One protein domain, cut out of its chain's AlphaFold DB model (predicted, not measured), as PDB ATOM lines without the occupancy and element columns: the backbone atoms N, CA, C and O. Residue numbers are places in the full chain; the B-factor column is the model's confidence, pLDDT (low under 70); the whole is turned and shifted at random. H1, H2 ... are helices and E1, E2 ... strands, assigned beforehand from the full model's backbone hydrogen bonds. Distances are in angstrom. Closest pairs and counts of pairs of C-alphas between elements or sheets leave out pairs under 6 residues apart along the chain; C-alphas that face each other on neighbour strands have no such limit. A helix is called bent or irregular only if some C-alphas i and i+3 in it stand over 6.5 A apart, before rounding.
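This is residues 154 to 239 and 246 to 309 of the 509 residues of the protein "Mrr_cat domain-containing protein" of Deinococcus ficus (UniProt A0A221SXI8). A long, twisted ribbon of three strands, E3, E2 and E6, has the bent helix H3 over part of one face, and the hairpin E4 and E5 lies partly face to face with one end of the ribbon. Beyond its other end H1 and E1 make an arm, where residues 167 to 172 stick out. The printed part has 150 residues, with named elements in the order H1 E1 E2 E3 H2 H3 E4 E5 E6, class mixed; both sheets are antiparallel. It is extended, with a radius of gyration of the C-alphas of 23.8 A and spans of 82 by 44 by 25 A.

H1, residues 154 to 164, begins at C-alpha 154 (-6.786, 13.726, -8.255). E1 is residues 178 to 180, E2 184 to 203, 59.1 A long, E3 206 to 220, 41.3 A, and H2 225 to 233. H3, residues 250 to 272, was assigned as one helix by its hydrogen bonds but is bent: C-alphas 259 and 262 are 6.9 A apart. Its arms are H3a, 250 to 259, and H3b, 262 to 272. E4 is 274 to 279, E5 285 to 290, and E6, 297 to 309, ends at (0.684, 3.596, -8.955).

N 190 and O 304 of E2 and E6 are 2.7 A apart, and N 195 and O 215 of hairpin E2 and E3 2.9 A. H3a and H3b are on the same face, at heights over the sheet of 7.4 A and 8.5 A. H2 only grazes it. Sheet E4 E5, with N 278 and O 286 at 2.8 A, forms a sandwich, two sheets face to face, with E3 E2 E6, planes 28 degrees apart. H1, H2, H3a and H3b have every O i to N i+4 pair within hydrogen-bond range.

C-alphas 176 and 282, the farthest apart, are 81.9 A apart. Residues 240 to 245 are not printed, a gap of 20.0 A. H1 to E1 is a long link. Confidence is under 70 at 225 to 239, 246 to 255 and 302.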
ATOM      1  N   GLU A 154      -5.977  12.973  -7.289       88.44
ATOM      2  CA  GLU A 154      -6.786  13.726  -8.255       88.44
ATOM      3  C   GLU A 154      -6.265  13.616  -9.693       88.44
ATOM      4  O   GLU A 154      -7.049  13.439 -10.626       88.44
ATOM      5  N   GLN A 155      -4.948  13.713  -9.904       86.69
ATOM      6  CA  GLN A 155      -4.351  13.616 -11.239       86.69
ATOM      7  C   GLN A 155      -4.590  12.235 -11.864       86.69
ATOM      8  O   GLN A 155      -4.884  12.142 -13.060       86.69
ATOM      9  N   LEU A 156      -4.493  11.166 -11.071       87.56
ATOM     10  CA  LEU A 156      -4.762   9.798 -11.525       87.56
ATOM     11  C   LEU A 156      -6.234   9.597 -11.859       87.56
ATOM     12  O   LEU A 156      -6.557   9.123 -12.949       87.56
ATOM     13  N   GLN A 157      -7.121  10.019 -10.958       89.75
ATOM     14  CA  GLN A 157      -8.561   9.933 -11.163       89.75
ATOM     15  C   GLN A 157      -8.991  10.700 -12.418       89.75
ATOM     16  O   GLN A 157      -9.657  10.131 -13.281       89.75
ATOM     17  N   ARG A 158      -8.522  11.945 -12.598       90.31
ATOM     18  CA  ARG A 158      -8.780  12.743 -13.811       90.31
ATOM     19  C   ARG A 158      -8.293  12.044 -15.077       90.31
ATOM     20  O   ARG A 158      -8.993  12.058 -16.090       90.31
ATOM     21  N   THR A 159      -7.118  11.418 -15.029       87.56
ATOM     22  CA  THR A 159      -6.544  10.710 -16.182       87.56
ATOM     23  C   THR A 159      -7.401   9.511 -16.584       87.56
ATOM     24  O   THR A 159      -7.762   9.384 -17.755       87.56
ATOM     25  N   VAL A 160      -7.778   8.663 -15.620       88.44
ATOM     26  CA  VAL A 160      -8.624   7.489 -15.879       88.44
ATOM     27  C   VAL A 160     -10.003   7.911 -16.371       88.44
ATOM     28  O   VAL A 160     -10.449   7.395 -17.393       88.44
ATOM     29  N   THR A 161     -10.640   8.893 -15.726       91.94
ATOM     30  CA  THR A 161     -11.919   9.448 -16.191       91.94
ATOM     31  C   THR A 161     -11.814   9.907 -17.637       91.94
ATOM     32  O   THR A 161     -12.588   9.465 -18.478       91.94
ATOM     33  N   THR A 162     -10.808  10.721 -17.965       90.81
ATOM     34  CA  THR A 162     -10.630  11.256 -19.324       90.81
ATOM     35  C   THR A 162     -10.459  10.151 -20.367       90.81
ATOM     36  O   THR A 162     -10.961  10.277 -21.481       90.81
ATOM     37  N   GLN A 163      -9.762   9.060 -20.042       88.81
ATOM     38  CA  GLN A 163      -9.602   7.930 -20.962       88.81
ATOM     39  C   GLN A 163     -10.885   7.108 -21.105       88.81
ATOM     40  O   GLN A 163     -11.248   6.742 -22.222       88.81
ATOM     41  N   VAL A 164     -11.589   6.846 -20.002       91.88
ATOM     42  CA  VAL A 164     -12.856   6.104 -20.022       91.88
ATOM     43  C   VAL A 164     -13.918   6.868 -20.811       91.88
ATOM     44  O   VAL A 164     -14.602   6.252 -21.623       91.88
ATOM     45  N   MET A 165     -14.003   8.193 -20.668       94.06
ATOM     46  CA  MET A 165     -14.994   9.005 -21.392       94.06
ATOM     47  C   MET A 165     -14.763   9.068 -22.907       94.06
ATOM     48  O   MET A 165     -15.673   9.413 -23.653       94.06
ATOM     49  N   LYS A 166     -13.576   8.691 -23.402       93.44
ATOM     50  CA  LYS A 166     -13.337   8.544 -24.850       93.44
ATOM     51  C   LYS A 166     -13.949   7.263 -25.425       93.44
ATOM     52  O   LYS A 166     -14.095   7.148 -26.640       93.44
ATOM     53  N   LEU A 167     -14.282   6.284 -24.583       94.44
ATOM     54  CA  LEU A 167     -14.827   5.010 -25.036       94.44
ATOM     55  C   LEU A 167     -16.272   5.160 -25.508       94.44
ATOM     56  O   LEU A 167     -17.114   5.747 -24.836       94.44
ATOM     57  N   ALA A 168     -16.599   4.514 -26.627       96.00
ATOM     58  CA  ALA A 168     -17.983   4.438 -27.070       96.00
ATOM     59  C   ALA A 168     -18.805   3.533 -26.136       96.00
ATOM     60  O   ALA A 168     -18.458   2.370 -25.910       96.00
ATOM     61  N   SER A 169     -19.940   4.027 -25.655       96.00
ATOM     62  CA  SER A 169     -20.931   3.236 -24.927       96.00
ATOM     63  C   SER A 169     -22.330   3.661 -25.346       96.00
ATOM     64  O   SER A 169     -22.643   4.847 -25.373       96.00
ATOM     65  N   HIS A 170     -23.171   2.693 -25.702       94.88
ATOM     66  CA  HIS A 170     -24.575   2.945 -25.990       94.88
ATOM     67  C   HIS A 170     -25.422   1.739 -25.565       94.88
ATOM     68  O   HIS A 170     -25.068   0.613 -25.935       94.88
ATOM     69  N   PRO A 171     -26.553   1.939 -24.859       93.62
ATOM     70  CA  PRO A 171     -27.142   3.233 -24.487       93.62
ATOM     71  C   PRO A 171     -26.605   3.858 -23.187       93.62
ATOM     72  O   PRO A 171     -26.957   4.995 -22.890       93.62
ATOM     73  N   ARG A 172     -25.784   3.152 -22.398       92.50
ATOM     74  CA  ARG A 172     -25.360   3.636 -21.073       92.50
ATOM     75  C   ARG A 172     -24.339   4.770 -21.149       92.50
ATOM     76  O   ARG A 172     -23.376   4.679 -21.912       92.50
ATOM     77  N   GLN A 173     -24.527   5.772 -20.290       92.69
ATOM     78  CA  GLN A 173     -23.604   6.889 -20.066       92.69
ATOM     79  C   GLN A 173     -22.524   6.477 -19.061       92.69
ATOM     80  O   GLN A 173     -22.845   6.062 -17.948       92.69
ATOM     81  N   LEU A 174     -21.251   6.566 -19.449       92.75
ATOM     82  CA  LEU A 174     -20.137   6.072 -18.630       92.75
ATOM     83  C   LEU A 174     -19.888   6.943 -17.396       92.75
ATOM     84  O   LEU A 174     -19.423   6.433 -16.382       92.75
ATOM     85  N   GLU A 175     -20.257   8.220 -17.447       90.88
ATOM     86  CA  GLU A 175     -20.121   9.192 -16.359       90.88
ATOM     87  C   GLU A 175     -20.864   8.759 -15.094       90.88
ATOM     88  O   GLU A 175     -20.406   9.026 -13.989       90.88
ATOM     89  N   ARG A 176     -21.999   8.069 -15.255       90.12
ATOM     90  CA  ARG A 176     -22.839   7.599 -14.142       90.12
ATOM     91  C   ARG A 176     -22.433   6.223 -13.621       90.12
ATOM     92  O   ARG A 176     -22.868   5.824 -12.549       90.12
ATOM     93  N   GLU A 177     -21.654   5.486 -14.404       91.38
ATOM     94  CA  GLU A 177     -21.367   4.064 -14.185       91.38
ATOM     95  C   GLU A 177     -19.912   3.827 -13.751       91.38
ATOM     96  O   GLU A 177     -19.569   2.738 -13.283       91.38
ATOM     97  N   LEU A 178     -19.043   4.825 -13.942       93.06
ATOM     98  CA  LEU A 178     -17.643   4.791 -13.546       93.06
ATOM     99  C   LEU A 178     -17.508   5.057 -12.045       93.06
ATOM    100  O   LEU A 178     -17.830   6.137 -11.562       93.06
ATOM    101  N   VAL A 179     -16.928   4.099 -11.326       92.81
ATOM    102  CA  VAL A 179     -16.556   4.258  -9.915       92.81
ATOM    103  C   VAL A 179     -15.046   4.120  -9.786       92.81
ATOM    104  O   VAL A 179     -14.478   3.082 -10.135       92.81
ATOM    105  N   LEU A 180     -14.389   5.161  -9.279       90.94
ATOM    106  CA  LEU A 180     -12.945   5.183  -9.048       90.94
ATOM    107  C   LEU A 180     -12.639   4.828  -7.593       90.94
ATOM    108  O   LEU A 180     -13.270   5.349  -6.680       90.94
ATOM    109  N   GLY A 181     -11.668   3.942  -7.386       88.19
ATOM    110  CA  GLY A 181     -11.102   3.662  -6.071       88.19
ATOM    111  C   GLY A 181      -9.806   4.428  -5.818       88.19
ATOM    112  O   GLY A 181      -9.359   5.249  -6.629       88.19
ATOM    113  N   ASP A 182      -9.173   4.103  -4.692       87.62
ATOM    114  CA  ASP A 182      -7.892   4.691  -4.329       87.62
ATOM    115  C   ASP A 182      -6.707   4.104  -5.092       87.62
ATOM    116  O   ASP A 182      -6.679   2.911  -5.417       87.62
ATOM    117  N   PHE A 183      -5.722   4.959  -5.385       87.56
ATOM    118  CA  PHE A 183      -4.477   4.541  -6.012       87.56
ATOM    119  C   PHE A 183      -3.395   4.356  -4.952       87.56
ATOM    120  O   PHE A 183      -3.046   5.263  -4.200       87.56
ATOM    121  N   GLN A 184      -2.825   3.159  -4.923       87.12
ATOM    122  CA  GLN A 184      -1.689   2.826  -4.075       87.12
ATOM    123  C   GLN A 184      -0.397   3.163  -4.806       87.12
ATOM    124  O   GLN A 184      -0.215   2.748  -5.946       87.12
ATOM    125  N   THR A 185       0.527   3.861  -4.152       82.44
ATOM    126  CA  THR A 185       1.829   4.197  -4.740       82.44
ATOM    127  C   THR A 185       2.911   3.289  -4.172       82.44
ATOM    128  O   THR A 185       3.105   3.233  -2.961       82.44
ATOM    129  N   LYS A 186       3.636   2.597  -5.051       80.38
ATOM    130  CA  LYS A 186       4.849   1.849  -4.722       80.38
ATOM    131  C   LYS A 186       6.001   2.399  -5.549       80.38
ATOM    132  O   LYS A 186       5.890   2.498  -6.763       80.38
ATOM    133  N   TYR A 187       7.117   2.713  -4.912       76.44
ATOM    134  CA  TYR A 187       8.312   3.129  -5.634       76.44
ATOM    135  C   TYR A 187       9.086   1.914  -6.155       76.44
ATOM    136  O   TYR A 187       9.167   0.882  -5.488       76.44
ATOM    137  N   VAL A 188       9.605   2.028  -7.375       77.75
ATOM    138  CA  VAL A 188      10.374   0.996  -8.071       77.75
ATOM    139  C   VAL A 188      11.741   1.565  -8.416       77.75
ATOM    140  O   VAL A 188      11.838   2.593  -9.089       77.75
ATOM    141  N   ALA A 189      12.781   0.884  -7.944       77.88
ATOM    142  CA  ALA A 189      14.166   1.238  -8.192       77.88
ATOM    143  C   ALA A 189      14.643   0.736  -9.567       77.88
ATOM    144  O   ALA A 189      14.316  -0.373 -10.006       77.88
ATOM    145  N   GLY A 190      15.414   1.578 -10.243       79.75
ATOM    146  CA  GLY A 190      16.005   1.355 -11.553       79.75
ATOM    147  C   GLY A 190      17.356   2.050 -11.693       79.75
ATOM    148  O   GLY A 190      17.810   2.742 -10.784       79.75
ATOM    149  N   ALA A 191      17.993   1.869 -12.841       79.12
ATOM    150  CA  ALA A 191      19.223   2.536 -13.224       79.12
ATOM    151  C   ALA A 191      19.088   3.113 -14.636       79.12
ATOM    152  O   ALA A 191      18.635   2.446 -15.561       79.12
ATOM    153  N   LEU A 192      19.503   4.362 -14.801       75.38
ATOM    154  CA  LEU A 192      19.702   5.014 -16.082       75.38
ATOM    155  C   LEU A 192      21.189   4.950 -16.420       75.38
ATOM    156  O   LEU A 192      22.002   5.640 -15.809       75.38
ATOM    157  N   ILE A 193      21.548   4.128 -17.396       78.56
ATOM    158  CA  ILE A 193      22.931   3.894 -17.796       78.56
ATOM    159  C   ILE A 193      23.195   4.643 -19.094       78.56
ATOM    160  O   ILE A 193      22.627   4.328 -20.135       78.56
ATOM    161  N   THR A 194      24.064   5.650 -19.035       74.62
ATOM    162  CA  THR A 194      24.597   6.323 -20.226       74.62
ATOM    163  C   THR A 194      25.900   5.646 -20.627       74.62
ATOM    164  O   THR A 194      26.755   5.417 -19.769       74.62
ATOM    165  N   TYR A 195      26.087   5.359 -21.911       81.00
ATOM    166  CA  TYR A 195      27.310   4.738 -22.410       81.00
ATOM    167  C   TYR A 195      27.784   5.344 -23.724       81.00
ATOM    168  O   TYR A 195      27.008   5.892 -24.506       81.00
ATOM    169  N   ARG A 196      29.087   5.206 -23.964       86.12
ATOM    170  CA  ARG A 196      29.746   5.548 -25.219       86.12
ATOM    171  C   ARG A 196      30.701   4.434 -25.620       86.12
ATOM    172  O   ARG A 196      31.507   3.985 -24.803       86.12
ATOM    173  N   VAL A 197      30.642   4.056 -26.888       92.12
ATOM    174  CA  VAL A 197      31.598   3.160 -27.538       92.12
ATOM    175  C   VAL A 197      32.239   3.917 -28.685       92.12
ATOM    176  O   VAL A 197      31.542   4.541 -29.481       92.12
ATOM    177  N   ASP A 198      33.564   3.877 -28.748       92.56
ATOM    178  CA  ASP A 198      34.345   4.411 -29.860       92.56
ATOM    179  C   ASP A 198      35.581   3.523 -30.051       92.56
ATOM    180  O   ASP A 198      36.614   3.712 -29.408       92.56
ATOM    181  N   LYS A 199      35.439   2.478 -30.874       94.12
ATOM    182  CA  LYS A 199      36.492   1.489 -31.125       94.12
ATOM    183  C   LYS A 199      36.653   1.214 -32.610       94.12
ATOM    184  O   LYS A 199      35.720   0.786 -33.289       94.12
ATOM    185  N   ARG A 200      37.870   1.414 -33.113       94.56
ATOM    186  CA  ARG A 200      38.239   1.118 -34.502       94.56
ATOM    187  C   ARG A 200      38.988  -0.202 -34.588       94.56
ATOM    188  O   ARG A 200      39.928  -0.448 -33.838       94.56
ATOM    189  N   PHE A 201      38.589  -1.022 -35.547       94.31
ATOM    190  CA  PHE A 201      39.252  -2.260 -35.913       94.31
ATOM    191  C   PHE A 201      39.934  -2.057 -37.258       94.31
ATOM    192  O   PHE A 201      39.284  -1.710 -38.245       94.31
ATOM    193  N   SER A 202      41.241  -2.282 -37.303       91.19
ATOM    194  CA  SER A 202      42.047  -2.168 -38.516       91.19
ATOM    195  C   SER A 202      42.844  -3.442 -38.783       91.19
ATOM    196  O   SER A 202      42.996  -4.312 -37.914       91.19
ATOM    197  N   VAL A 203      43.319  -3.572 -40.019       87.19
ATOM    198  CA  VAL A 203      44.384  -4.497 -40.420       87.19
ATOM    199  C   VAL A 203      45.413  -3.676 -41.184       87.19
ATOM    200  O   VAL A 203      45.081  -3.051 -42.195       87.19
ATOM    201  N   SER A 204      46.649  -3.652 -40.679       83.12
ATOM    202  CA  SER A 204      47.675  -2.698 -41.118       83.12
ATOM    203  C   SER A 204      47.123  -1.259 -41.043       83.12
ATOM    204  O   SER A 204      46.654  -0.855 -39.982       83.12
ATOM    205  N   GLU A 205      47.102  -0.512 -42.149       78.62
ATOM    206  CA  GLU A 205      46.591   0.870 -42.211       78.62
ATOM    207  C   GLU A 205      45.119   0.972 -42.651       78.62
ATOM    208  O   GLU A 205      44.542   2.056 -42.680       78.62
ATOM    209  N   ARG A 206      44.471  -0.150 -42.988       82.00
ATOM    210  CA  ARG A 206      43.083  -0.154 -43.463       82.00
ATOM    211  C   ARG A 206      42.117  -0.302 -42.293       82.00
ATOM    212  O   ARG A 206      42.150  -1.310 -41.583       82.00
ATOM    213  N   SER A 207      41.212   0.662 -42.126       88.56
ATOM    214  CA  SER A 207      40.066   0.524 -41.219       88.56
ATOM    215  C   SER A 207      39.069  -0.489 -41.788       88.56
ATOM    216  O   SER A 207      38.694  -0.412 -42.958       88.56
ATOM    217  N   LEU A 208      38.676  -1.467 -40.974       90.88
ATOM    218  CA  LEU A 208      37.702  -2.499 -41.333       90.88
ATOM    219  C   LEU A 208      36.318  -2.179 -40.782       90.88
ATOM    220  O   LEU A 208      35.316  -2.344 -41.471       90.88
ATOM    221  N   TYR A 209      36.272  -1.764 -39.521       93.56
ATOM    222  CA  TYR A 209      35.032  -1.517 -38.810       93.56
ATOM    223  C   TYR A 209      35.259  -0.494 -37.709       93.56
ATOM    224  O   TYR A 209      36.272  -0.520 -37.011       93.56
ATOM    225  N   HIS A 210      34.297   0.402 -37.550       94.31
ATOM    226  CA  HIS A 210      34.265   1.379 -36.480       94.31
ATOM    227  C   HIS A 210      32.996   1.138 -35.667       94.31
ATOM    228  O   HIS A 210      31.894   1.431 -36.125       94.31
ATOM    229  N   ALA A 211      33.158   0.556 -34.481       93.00
ATOM    230  CA  ALA A 211      32.090   0.456 -33.502       93.00
ATOM    231  C   ALA A 211      31.960   1.813 -32.806       93.00
ATOM    232  O   ALA A 211      32.795   2.162 -31.968       93.00
ATOM    233  N   HIS A 212      30.937   2.577 -33.180       92.31
ATOM    234  CA  HIS A 212      30.628   3.863 -32.573       92.31
ATOM    235  C   HIS A 212      29.153   3.933 -32.192       92.31
ATOM    236  O   HIS A 212      28.282   3.782 -33.047       92.31
ATOM    237  N   GLU A 213      28.880   4.186 -30.916       88.50
ATOM    238  CA  GLU A 213      27.524   4.367 -30.404       88.50
ATOM    239  C   GLU A 213      27.558   5.260 -29.161       88.50
ATOM    240  O   GLU A 213      28.396   5.082 -28.274       88.50
ATOM    241  N   LEU A 214      26.636   6.217 -29.086       81.19
ATOM    242  CA  LEU A 214      26.315   6.951 -27.869       81.19
ATOM    243  C   LEU A 214      24.868   6.613 -27.528       81.19
ATOM    244  O   LEU A 214      23.982   6.836 -28.350       81.19
ATOM    245  N   GLY A 215      24.636   6.082 -26.333       73.19
ATOM    246  CA  GLY A 215      23.320   5.592 -25.955       73.19
ATOM    247  C   GLY A 215      23.006   5.804 -24.486       73.19
ATOM    248  O   GLY A 215      23.868   6.115 -23.660       73.19
ATOM    249  N   THR A 216      21.723   5.668 -24.170       72.94
ATOM    250  CA  THR A 216      21.202   5.683 -22.807       72.94
ATOM    251  C   THR A 216      20.173   4.570 -22.677       72.94
ATOM    252  O   THR A 216      19.281   4.465 -23.511       72.94
ATOM    253  N   GLU A 217      20.292   3.740 -21.646       76.50
ATOM    254  CA  GLU A 217      19.369   2.640 -21.363       76.50
ATOM    255  C   GLU A 217      18.809   2.780 -19.942       76.50
ATOM    256  O   GLU A 217      19.549   3.043 -18.995       76.50
ATOM    257  N   LEU A 218      17.491   2.628 -19.797       75.88
ATOM    258  CA  LEU A 218      16.799   2.640 -18.510       75.88
ATOM    259  C   LEU A 218      16.394   1.208 -18.142       75.88
ATOM    260  O   LEU A 218      15.662   0.547 -18.877       75.88
ATOM    261  N   VAL A 219      16.875   0.726 -17.001       80.12
ATOM    262  CA  VAL A 219      16.713  -0.661 -16.544       80.12
ATOM    263  C   VAL A 219      16.173  -0.702 -15.120       80.12
ATOM    264  O   VAL A 219      16.408   0.202 -14.331       80.12
ATOM    265  N   PHE A 220      15.421  -1.746 -14.784       79.50
ATOM    266  CA  PHE A 220      14.720  -1.871 -13.504       79.50
ATOM    267  C   PHE A 220      14.730  -3.327 -13.038       79.50
ATOM    268  O   PHE A 220      14.529  -4.230 -13.855       79.50
ATOM    269  N   ASP A 221      14.880  -3.559 -11.732       73.75
ATOM    270  CA  ASP A 221      14.927  -4.918 -11.167       73.75
ATOM    271  C   ASP A 221      13.572  -5.633 -11.236       73.75
ATOM    272  O   ASP A 221      13.488  -6.800 -11.608       73.75
ATOM    273  N   ASN A 222      12.486  -4.915 -10.938       73.31
ATOM    274  CA  ASN A 222      11.160  -5.503 -10.729       73.31
ATOM    275  C   ASN A 222      10.091  -4.959 -11.688       73.31
ATOM    276  O   ASN A 222       8.911  -4.879 -11.331       73.31
ATOM    277  N   ALA A 223      10.490  -4.551 -12.894       71.25
ATOM    278  CA  ALA A 223       9.562  -4.110 -13.934       71.25
ATOM    279  C   ALA A 223       8.756  -5.281 -14.510       71.25
ATOM    280  O   ALA A 223       9.316  -6.310 -14.898       71.25
ATOM    281  N   THR A 224       7.443  -5.107 -14.619       70.62
ATOM    282  CA  THR A 224       6.571  -6.008 -15.379       70.62
ATOM    283  C   THR A 224       6.927  -5.950 -16.873       70.62
ATOM    284  O   THR A 224       7.477  -4.948 -17.332       70.62
ATOM    285  N   PRO A 225       6.613  -6.983 -17.678       67.81
ATOM    286  CA  PRO A 225       6.877  -6.954 -19.119       67.81
ATOM    287  C   PRO A 225       6.282  -5.728 -19.828       67.81
ATOM    288  O   PRO A 225       6.943  -5.140 -20.676       67.81
ATOM    289  N   ALA A 226       5.078  -5.302 -19.431       65.25
ATOM    290  CA  ALA A 226       4.418  -4.124 -19.991       65.25
ATOM    291  C   ALA A 226       5.162  -2.818 -19.653       65.25
ATOM    292  O   ALA A 226       5.340  -1.970 -20.524       65.25
ATOM    293  N   GLU A 227       5.645  -2.679 -18.414       68.06
ATOM    294  CA  GLU A 227       6.480  -1.540 -18.011       68.06
ATOM    295  C   GLU A 227       7.824  -1.548 -18.743       68.06
ATOM    296  O   GLU A 227       8.259  -0.502 -19.212       68.06
ATOM    297  N   LYS A 228       8.452  -2.722 -18.920       66.88
ATOM    298  CA  LYS A 228       9.694  -2.856 -19.698       66.88
ATOM    299  C   LYS A 228       9.501  -2.387 -21.136       66.88
ATOM    300  O   LYS A 228      10.286  -1.580 -21.608       66.88
ATOM    301  N   THR A 229       8.458  -2.849 -21.829       62.34
ATOM    302  CA  THR A 229       8.192  -2.433 -23.216       62.34
ATOM    303  C   THR A 229       8.042  -0.919 -23.341       62.34
ATOM    304  O   THR A 229       8.543  -0.336 -24.294       62.34
ATOM    305  N   TYR A 230       7.409  -0.275 -22.368       62.19
ATOM    306  CA  TYR A 230       7.176   1.164 -22.387       62.19
ATOM    307  C   TYR A 230       8.393   2.001 -22.025       62.19
ATOM    308  O   TYR A 230       8.769   2.905 -22.765       62.19
ATOM    309  N   TRP A 231       9.046   1.669 -20.913       61.00
ATOM    310  CA  TRP A 231      10.261   2.344 -20.474       61.00
ATOM    311  C   TRP A 231      11.438   2.123 -21.431       61.00
ATOM    312  O   TRP A 231      12.453   2.782 -21.289       61.00
ATOM    313  N   ILE A 232      11.328   1.225 -22.411       54.09
ATOM    314  CA  ILE A 232      12.309   1.073 -23.494       54.09
ATOM    315  C   ILE A 232      11.942   1.936 -24.719       54.09
ATOM    316  O   ILE A 232      12.823   2.293 -25.493       54.09
ATOM    317  N   GLN A 233      10.662   2.281 -24.908       49.78
ATOM    318  CA  GLN A 233      10.146   2.969 -26.104       49.78
ATOM    319  C   GLN A 233      10.038   4.497 -25.976       49.78
ATOM    320  O   GLN A 233       9.846   5.161 -26.992       49.78
ATOM    321  N   GLY A 234      10.120   5.058 -24.766       48.84
ATOM    322  CA  GLY A 234      10.103   6.510 -24.572       48.84
ATOM    323  C   GLY A 234      11.341   7.170 -25.184       48.84
ATOM    324  O   GLY A 234      12.451   6.690 -24.988       48.84
ATOM    325  N   ASP A 235      11.174   8.261 -25.928       40.53
ATOM    326  CA  ASP A 235      12.308   9.017 -26.464       40.53
ATOM    327  C   ASP A 235      13.007   9.754 -25.305       40.53
ATOM    328  O   ASP A 235      12.448  10.654 -24.669       40.53
ATOM    329  N   PHE A 236      14.200   9.289 -24.927       47.91
ATOM    330  CA  PHE A 236      14.889   9.700 -23.702       47.91
ATOM    331  C   PHE A 236      15.790  10.911 -23.947       47.91
ATOM    332  O   PHE A 236      17.012  10.788 -24.006       47.91
ATOM    333  N   GLN A 237      15.210  12.108 -24.010       37.03
ATOM    334  CA  GLN A 237      16.000  13.343 -23.950       37.03
ATOM    335  C   GLN A 237      16.425  13.652 -22.499       37.03
ATOM    336  O   GLN A 237      15.777  13.255 -21.519       37.03
ATOM    337  N   ARG A 238      17.605  14.265 -22.364       35.75
ATOM    338  CA  ARG A 238      18.353  14.457 -21.115       35.75
ATOM    339  C   ARG A 238      18.144  15.891 -20.630       35.75
ATOM    340  O   ARG A 238      18.921  16.761 -20.994       35.75
ATOM    341  N   GLU A 239      17.136  16.131 -19.799       33.25
ATOM    342  CA  GLU A 239      16.959  17.431 -19.135       33.25
ATOM    343  C   GLU A 239      17.099  17.321 -17.614       33.25
ATOM    344  O   GLU A 239      16.833  16.279 -17.010       33.25
ATOM    345  N   VAL A 246      11.912  14.033  -1.183       39.75
ATOM    346  CA  VAL A 246      12.078  12.835  -0.330       39.75
ATOM    347  C   VAL A 246      12.249  11.490  -1.055       39.75
ATOM    348  O   VAL A 246      11.290  10.864  -1.494       39.75
ATOM    349  N   ILE A 247      13.492  10.992  -1.055       48.69
ATOM    350  CA  ILE A 247      13.884   9.672  -1.572       48.69
ATOM    351  C   ILE A 247      13.857   8.621  -0.440       48.69
ATOM    352  O   ILE A 247      14.667   8.723   0.499       48.69
ATOM    353  N   PRO A 248      13.008   7.579  -0.529       45.19
ATOM    354  CA  PRO A 248      13.183   6.331   0.208       45.19
ATOM    355  C   PRO A 248      14.496   5.645  -0.216       45.19
ATOM    356  O   PRO A 248      14.723   5.428  -1.401       45.19
ATOM    357  N   ALA A 249      15.364   5.366   0.762       51.41
ATOM    358  CA  ALA A 249      16.573   4.528   0.697       51.41
ATOM    359  C   ALA A 249      17.461   4.631  -0.573       51.41
ATOM    360  O   ALA A 249      17.461   3.761  -1.435       51.41
ATOM    361  N   ILE A 250      18.337   5.644  -0.618       50.28
ATOM    362  CA  ILE A 250      19.389   5.820  -1.646       50.28
ATOM    363  C   ILE A 250      20.299   4.581  -1.788       50.28
ATOM    364  O   ILE A 250      20.784   4.316  -2.883       50.28
ATOM    365  N   ALA A 251      20.500   3.801  -0.719       49.44
ATOM    366  CA  ALA A 251      21.276   2.559  -0.764       49.44
ATOM    367  C   ALA A 251      20.715   1.543  -1.778       49.44
ATOM    368  O   ALA A 251      21.476   0.979  -2.558       49.44
ATOM    369  N   GLU A 252      19.385   1.392  -1.852       56.25
ATOM    370  CA  GLU A 252      18.742   0.490  -2.817       56.25
ATOM    371  C   GLU A 252      19.041   0.922  -4.262       56.25
ATOM    372  O   GLU A 252      19.250   0.083  -5.129       56.25
ATOM    373  N   LEU A 253      19.135   2.232  -4.516       60.62
ATOM    374  CA  LEU A 253      19.418   2.788  -5.841       60.62
ATOM    375  C   LEU A 253      20.875   2.609  -6.277       60.62
ATOM    376  O   LEU A 253      21.124   2.397  -7.464       60.62
ATOM    377  N   VAL A 254      21.824   2.690  -5.339       59.19
ATOM    378  CA  VAL A 254      23.248   2.438  -5.616       59.19
ATOM    379  C   VAL A 254      23.440   0.983  -6.036       59.19
ATOM    380  O   VAL A 254      24.011   0.717  -7.094       59.19
ATOM    381  N   ASP A 255      22.863   0.048  -5.282       68.25
ATOM    382  CA  ASP A 255      23.005  -1.375  -5.584       68.25
ATOM    383  C   ASP A 255      22.391  -1.750  -6.947       68.25
ATOM    384  O   ASP A 255      22.891  -2.640  -7.636       68.25
ATOM    385  N   VAL A 256      21.314  -1.076  -7.369       75.69
ATOM    386  CA  VAL A 256      20.676  -1.311  -8.680       75.69
ATOM    387  C   VAL A 256      21.618  -0.931  -9.826       75.69
ATOM    388  O   VAL A 256      21.713  -1.667 -10.811       75.69
ATOM    389  N   VAL A 257      22.344   0.185  -9.713       75.38
ATOM    390  CA  VAL A 257      23.316   0.597 -10.738       75.38
ATOM    391  C   VAL A 257      24.432  -0.436 -10.865       75.38
ATOM    392  O   VAL A 257      24.704  -0.898 -11.975       75.38
ATOM    393  N   ASP A 258      25.018  -0.850  -9.740       75.88
ATOM    394  CA  ASP A 258      26.120  -1.816  -9.714       75.88
ATOM    395  C   ASP A 258      25.704  -3.184 -10.280       75.88
ATOM    396  O   ASP A 258      26.478  -3.834 -10.988       75.88
ATOM    397  N   ARG A 259      24.452  -3.609 -10.050       83.50
ATOM    398  CA  ARG A 259      23.901  -4.846 -10.629       83.50
ATOM    399  C   ARG A 259      23.733  -4.779 -12.147       83.50
ATOM    400  O   ARG A 259      24.018  -5.757 -12.846       83.50
ATOM    401  N   HIS A 260      23.237  -3.659 -12.676       87.06
ATOM    402  CA  HIS A 260      22.862  -3.568 -14.093       87.06
ATOM    403  C   HIS A 260      23.981  -3.095 -15.014       87.06
ATOM    404  O   HIS A 260      24.017  -3.512 -16.175       87.06
ATOM    405  N   LEU A 261      24.911  -2.271 -14.529       85.19
ATOM    406  CA  LEU A 261      25.968  -1.676 -15.352       85.19
ATOM    407  C   LEU A 261      26.808  -2.723 -16.116       85.19
ATOM    408  O   LEU A 261      26.919  -2.597 -17.341       85.19
ATOM    409  N   PRO A 262      27.284  -3.824 -15.495       89.62
ATOM    410  CA  PRO A 262      28.010  -4.874 -16.218       89.62
ATOM    411  C   PRO A 262      27.145  -5.619 -17.245       89.62
ATOM    412  O   PRO A 262      27.646  -6.174 -18.226       89.62
ATOM    413  N   THR A 263      25.833  -5.690 -17.021       92.06
ATOM    414  CA  THR A 263      24.896  -6.350 -17.939       92.06
ATOM    415  C   THR A 263      24.668  -5.501 -19.183       92.06
ATOM    416  O   THR A 263      24.790  -6.035 -20.287       92.06
ATOM    417  N   VAL A 264      24.455  -4.193 -19.024       89.19
ATOM    418  CA  VAL A 264      24.347  -3.255 -20.151       89.19
ATOM    419  C   VAL A 264      25.647  -3.220 -20.952       89.19
ATOM    420  O   VAL A 264      25.614  -3.395 -22.168       89.19
ATOM    421  N   GLN A 265      26.813  -3.127 -20.298       92.38
ATOM    422  CA  GLN A 265      28.105  -3.171 -20.999       92.38
ATOM    423  C   GLN A 265      28.259  -4.434 -21.855       92.38
ATOM    424  O   GLN A 265      28.676  -4.351 -23.009       92.38
ATOM    425  N   ARG A 266      27.877  -5.609 -21.333       95.06
ATOM    426  CA  ARG A 266      27.906  -6.871 -22.094       95.06
ATOM    427  C   ARG A 266      26.921  -6.877 -23.263       95.06
ATOM    428  O   ARG A 266      27.264  -7.397 -24.323       95.06
ATOM    429  N   GLN A 267      25.715  -6.339 -23.088       93.56
ATOM    430  CA  GLN A 267      24.705  -6.276 -24.148       93.56
ATOM    431  C   GLN A 267      25.140  -5.355 -25.290       93.56
ATOM    432  O   GLN A 267      25.126  -5.783 -26.444       93.56
ATOM    433  N   VAL A 268      25.605  -4.143 -24.972       92.50
ATOM    434  CA  VAL A 268      26.121  -3.172 -25.951       92.50
ATOM    435  C   VAL A 268      27.342  -3.737 -26.684       92.50
ATOM    436  O   VAL A 268      27.389  -3.727 -27.912       92.50
ATOM    437  N   ALA A 269      28.300  -4.312 -25.950       95.19
ATOM    438  CA  ALA A 269      29.498  -4.922 -26.525       95.19
ATOM    439  C   ALA A 269      29.159  -6.049 -27.515       95.19
ATOM    440  O   ALA A 269      29.703  -6.098 -28.618       95.19
ATOM    441  N   ARG A 270      28.210  -6.928 -27.166       95.56
ATOM    442  CA  ARG A 270      27.724  -7.981 -28.072       95.56
ATOM    443  C   ARG A 270      27.014  -7.402 -29.293       95.56
ATOM    444  O   ARG A 270      27.281  -7.855 -30.398       95.56
ATOM    445  N   ARG A 271      26.147  -6.403 -29.099       94.50
ATOM    446  CA  ARG A 271      25.381  -5.745 -30.170       94.50
ATOM    447  C   ARG A 271      26.287  -5.086 -31.213       94.50
ATOM    448  O   ARG A 271      25.983  -5.144 -32.399       94.50
ATOM    449  N   LEU A 272      27.395  -4.492 -30.771       94.88
ATOM    450  CA  LEU A 272      28.379  -3.834 -31.633       94.88
ATOM    451  C   LEU A 272      29.494  -4.765 -32.123       94.88
ATOM    452  O   LEU A 272      30.311  -4.359 -32.943       94.88
ATOM    453  N   SER A 273      29.563  -6.006 -31.648       96.19
ATOM    454  CA  SER A 273      30.526  -6.974 -32.174       96.19
ATOM    455  C   SER A 273      30.041  -7.513 -33.515       96.19
ATOM    456  O   SER A 273      28.876  -7.877 -33.670       96.19
ATOM    457  N   LYS A 274      30.936  -7.568 -34.505       95.69
ATOM    458  CA  LYS A 274      30.570  -7.966 -35.870       95.69
ATOM    459  C   LYS A 274      31.698  -8.718 -36.566       95.69
ATOM    460  O   LYS A 274      32.868  -8.364 -36.447       95.69
ATOM    461  N   LYS A 275      31.336  -9.728 -37.360       95.12
ATOM    462  CA  LYS A 275      32.253 -10.402 -38.285       95.12
ATOM    463  C   LYS A 275      32.302  -9.642 -39.612       95.12
ATOM    464  O   LYS A 275      31.258  -9.320 -40.177       95.12
ATOM    465  N   VAL A 276      33.504  -9.314 -40.079       93.81
ATOM    466  CA  VAL A 276      33.728  -8.483 -41.271       93.81
ATOM    467  C   VAL A 276      34.643  -9.211 -42.244       93.81
ATOM    468  O   VAL A 276      35.746  -9.618 -41.878       93.81
ATOM    469  N   SER A 277      34.193  -9.344 -43.488       91.62
ATOM    470  CA  SER A 277      34.978  -9.915 -44.585       91.62
ATOM    471  C   SER A 277      35.738  -8.809 -45.320       91.62
ATOM    472  O   SER A 277      35.199  -7.726 -45.556       91.62
ATOM    473  N   TYR A 278      36.998  -9.056 -45.678       88.44
ATOM    474  CA  TYR A 278      37.840  -8.103 -46.402       88.44
ATOM    475  C   TYR A 278      38.828  -8.807 -47.336       88.44
ATOM    476  O   TYR A 278      39.212  -9.952 -47.116       88.44
ATOM    477  N   THR A 279      39.279  -8.100 -48.371       87.88
ATOM    478  CA  THR A 279      40.299  -8.600 -49.303       87.88
ATOM    479  C   THR A 279      41.685  -8.119 -48.876       87.88
ATOM    480  O   THR A 279      41.892  -6.919 -48.665       87.88
ATOM    481  N   GLY A 280      42.627  -9.053 -48.732       82.44
ATOM    482  CA  GLY A 280      44.025  -8.778 -48.403       82.44
ATOM    483  C   GLY A 280      44.840  -8.292 -49.607       82.44
ATOM    484  O   GLY A 280      44.392  -8.363 -50.748       82.44
ATOM    485  N   ARG A 281      46.078  -7.833 -49.364       82.38
ATOM    486  CA  ARG A 281      46.999  -7.337 -50.417       82.38
ATOM    487  C   ARG A 281      47.372  -8.392 -51.471       82.38
ATOM    488  O   ARG A 281      47.847  -8.046 -52.540       82.38
ATOM    489  N   ASN A 282      47.152  -9.668 -51.171       87.31
ATOM    490  CA  ASN A 282      47.365 -10.810 -52.058       87.31
ATOM    491  C   ASN A 282      46.098 -11.219 -52.840       87.31
ATOM    492  O   ASN A 282      46.021 -12.354 -53.306       87.31
ATOM    493  N   ASN A 283      45.082 -10.350 -52.917       84.75
ATOM    494  CA  ASN A 283      43.779 -10.610 -53.542       84.75
ATOM    495  C   ASN A 283      42.994 -11.808 -52.970       84.75
ATOM    496  O   ASN A 283      42.025 -12.257 -53.581       84.75
ATOM    497  N   ARG A 284      43.348 -12.311 -51.779       88.69
ATOM    498  CA  ARG A 284      42.567 -13.344 -51.081       88.69
ATOM    499  C   ARG A 284      41.538 -12.719 -50.145       88.69
ATOM    500  O   ARG A 284      41.787 -11.664 -49.558       88.69
ATOM    501  N   GLN A 285      40.390 -13.377 -49.998       89.31
ATOM    502  CA  GLN A 285      39.378 -13.004 -49.012       89.31
ATOM    503  C   GLN A 285      39.738 -13.541 -47.628       89.31
ATOM    504  O   GLN A 285      40.184 -14.678 -47.481       89.31
ATOM    505  N   TYR A 286      39.514 -12.707 -46.623       89.75
ATOM    506  CA  TYR A 286      39.714 -12.995 -45.212       89.75
ATOM    507  C   TYR A 286      38.472 -12.581 -44.435       89.75
ATOM    508  O   TYR A 286      37.751 -11.665 -44.830       89.75
ATOM    509  N   GLU A 287      38.266 -13.207 -43.284       91.81
ATOM    510  CA  GLU A 287      37.260 -12.789 -42.317       91.81
ATOM    511  C   GLU A 287      37.937 -12.437 -40.999       91.81
ATOM    512  O   GLU A 287      38.803 -13.168 -40.519       91.81
ATOM    513  N   LYS A 288      37.529 -11.317 -40.403       90.81
ATOM    514  CA  LYS A 288      37.974 -10.900 -39.076       90.81
ATOM    515  C   LYS A 288      36.773 -10.691 -38.172       90.81
ATOM    516  O   LYS A 288      35.836  -9.969 -38.512       90.81
ATOM    517  N   GLU A 289      36.827 -11.296 -36.996       93.94
ATOM    518  CA  GLU A 289      35.869 -11.030 -35.937       93.94
ATOM    519  C   GLU A 289      36.278  -9.756 -35.189       93.94
ATOM    520  O   GLU A 289      37.339  -9.681 -34.568       93.94
ATOM    521  N   CYS A 290      35.465  -8.708 -35.308       95.06
ATOM    522  CA  CYS A 290      35.686  -7.434 -34.640       95.06
ATOM    523  C   CYS A 290      34.898  -7.425 -33.328       95.06
ATOM    524  O   CYS A 290      33.725  -7.049 -33.299       95.06
ATOM    525  N   VAL A 291      35.544  -7.893 -32.258       95.88
ATOM    526  CA  VAL A 291      34.927  -8.044 -30.934       95.88
ATOM    527  C   VAL A 291      35.115  -6.778 -30.103       95.88
ATOM    528  O   VAL A 291      36.241  -6.364 -29.808       95.88
ATOM    529  N   VAL A 292      34.004  -6.174 -29.695       96.19
ATOM    530  CA  VAL A 292      33.971  -5.141 -28.656       96.19
ATOM    531  C   VAL A 292      33.890  -5.857 -27.310       96.19
ATOM    532  O   VAL A 292      33.039  -6.720 -27.108       96.19
ATOM    533  N   SER A 293      34.789  -5.534 -26.385       94.62
ATOM    534  CA  SER A 293      34.763  -6.055 -25.019       94.62
ATOM    535  C   SER A 293      33.928  -5.141 -24.112       94.62
ATOM    536  O   SER A 293      33.797  -3.950 -24.398       94.62
ATOM    537  N   PRO A 294      33.402  -5.637 -22.977       92.31
ATOM    538  CA  PRO A 294      32.687  -4.790 -22.018       92.31
ATOM    539  C   PRO A 294      33.506  -3.588 -21.516       92.31
ATOM    540  O   PRO A 294      32.930  -2.549 -21.212       92.31
ATOM    541  N   GLN A 295      34.840  -3.699 -21.471       89.69
ATOM    542  CA  GLN A 295      35.742  -2.624 -21.035       89.69
ATOM    543  C   GLN A 295      35.865  -1.489 -22.064       89.69
ATOM    544  O   GLN A 295      36.174  -0.357 -21.700       89.69
ATOM    545  N   ASP A 296      35.587  -1.769 -23.343       90.12
ATOM    546  CA  ASP A 296      35.552  -0.752 -24.401       90.12
ATOM    547  C   ASP A 296      34.289   0.126 -24.316       90.12
ATOM    548  O   ASP A 296      34.212   1.182 -24.949       90.12
ATOM    549  N   VAL A 297      33.291  -0.301 -23.533       90.31
ATOM    550  CA  VAL A 297      32.044   0.428 -23.299       90.31
ATOM    551  C   VAL A 297      32.215   1.328 -22.077       90.31
ATOM    552  O   VAL A 297      32.043   0.902 -20.931       90.31
ATOM    553  N   ARG A 298      32.528   2.606 -22.317       84.00
ATOM    554  CA  ARG A 298      32.597   3.618 -21.255       84.00
ATOM    555  C   ARG A 298      31.179   3.946 -20.802       84.00
ATOM    556  O   ARG A 298      30.471   4.673 -21.496       84.00
ATOM    557  N   ALA A 299      30.776   3.399 -19.661       80.62
ATOM    558  CA  ALA A 299      29.435   3.540 -19.112       80.62
ATOM    559  C   ALA A 299      29.452   4.214 -17.735       80.62
ATOM    560  O   ALA A 299      30.384   4.044 -16.954       80.62
ATOM    561  N   SER A 300      28.389   4.951 -17.444       72.31
ATOM    562  CA  SER A 300      28.099   5.548 -16.140       72.31
ATOM    563  C   SER A 300      26.613   5.379 -15.850       72.31
ATOM    564  O   SER A 300      25.790   5.643 -16.731       72.31
ATOM    565  N   GLY A 301      26.270   4.952 -14.640       70.94
ATOM    566  CA  GLY A 301      24.885   4.767 -14.221       70.94
ATOM    567  C   GLY A 301      24.395   5.875 -13.300       70.94
ATOM    568  O   GLY A 301      25.178   6.630 -12.745       70.94
ATOM    569  N   VAL A 302      23.080   5.974 -13.171       69.19
ATOM    570  CA  VAL A 302      22.371   6.897 -12.286       69.19
ATOM    571  C   VAL A 302      21.194   6.127 -11.712       69.19
ATOM    572  O   VAL A 302      20.436   5.537 -12.478       69.19
ATOM    573  N   GLY A 303      21.030   6.101 -10.392       71.56
ATOM    574  CA  GLY A 303      19.860   5.470  -9.782       71.56
ATOM    575  C   GLY A 303      18.578   6.205 -10.182       71.56
ATOM    576  O   GLY A 303      18.544   7.430 -10.246       71.56
ATOM    577  N   VAL A 304      17.501   5.483 -10.458       72.12
ATOM    578  CA  VAL A 304      16.192   6.050 -10.811       72.12
ATOM    579  C   VAL A 304      15.143   5.455  -9.895       72.12
ATOM    580  O   VAL A 304      15.124   4.249  -9.678       72.12
ATOM    581  N   LEU A 305      14.247   6.290  -9.378       72.38
ATOM    582  CA  LEU A 305      13.107   5.836  -8.597       72.38
ATOM    583  C   LEU A 305      11.827   6.294  -9.288       72.38
ATOM    584  O   LEU A 305      11.591   7.488  -9.447       72.38
ATOM    585  N   THR A 306      10.985   5.355  -9.699       73.69
ATOM    586  CA  THR A 306       9.707   5.685 -10.339       73.69
ATOM    587  C   THR A 306       8.533   5.208  -9.504       73.69
ATOM    588  O   THR A 306       8.579   4.145  -8.882       73.69
ATOM    589  N   ALA A 307       7.477   6.013  -9.455       75.38
ATOM    590  CA  ALA A 307       6.241   5.656  -8.787       75.38
ATOM    591  C   ALA A 307       5.415   4.721  -9.683       75.38
ATOM    592  O   ALA A 307       4.861   5.134 -10.698       75.38
ATOM    593  N   ARG A 308       5.278   3.461  -9.268       80.19
ATOM    594  CA  ARG A 308       4.257   2.541  -9.771       80.19
ATOM    595  C   ARG A 308       2.981   2.768  -8.976       80.19
ATOM    596  O   ARG A 308       2.922   2.440  -7.789       80.19
ATOM    597  N   GLN A 309       1.949   3.295  -9.623       84.25
ATOM    598  CA  GLN A 309       0.684   3.596  -8.955       84.25
ATOM    599  C   GLN A 309      -0.382   2.597  -9.391       84.25
ATOM    600  O   GLN A 309      -0.699   2.472 -10.567       84.25
TER     601      GLN A 309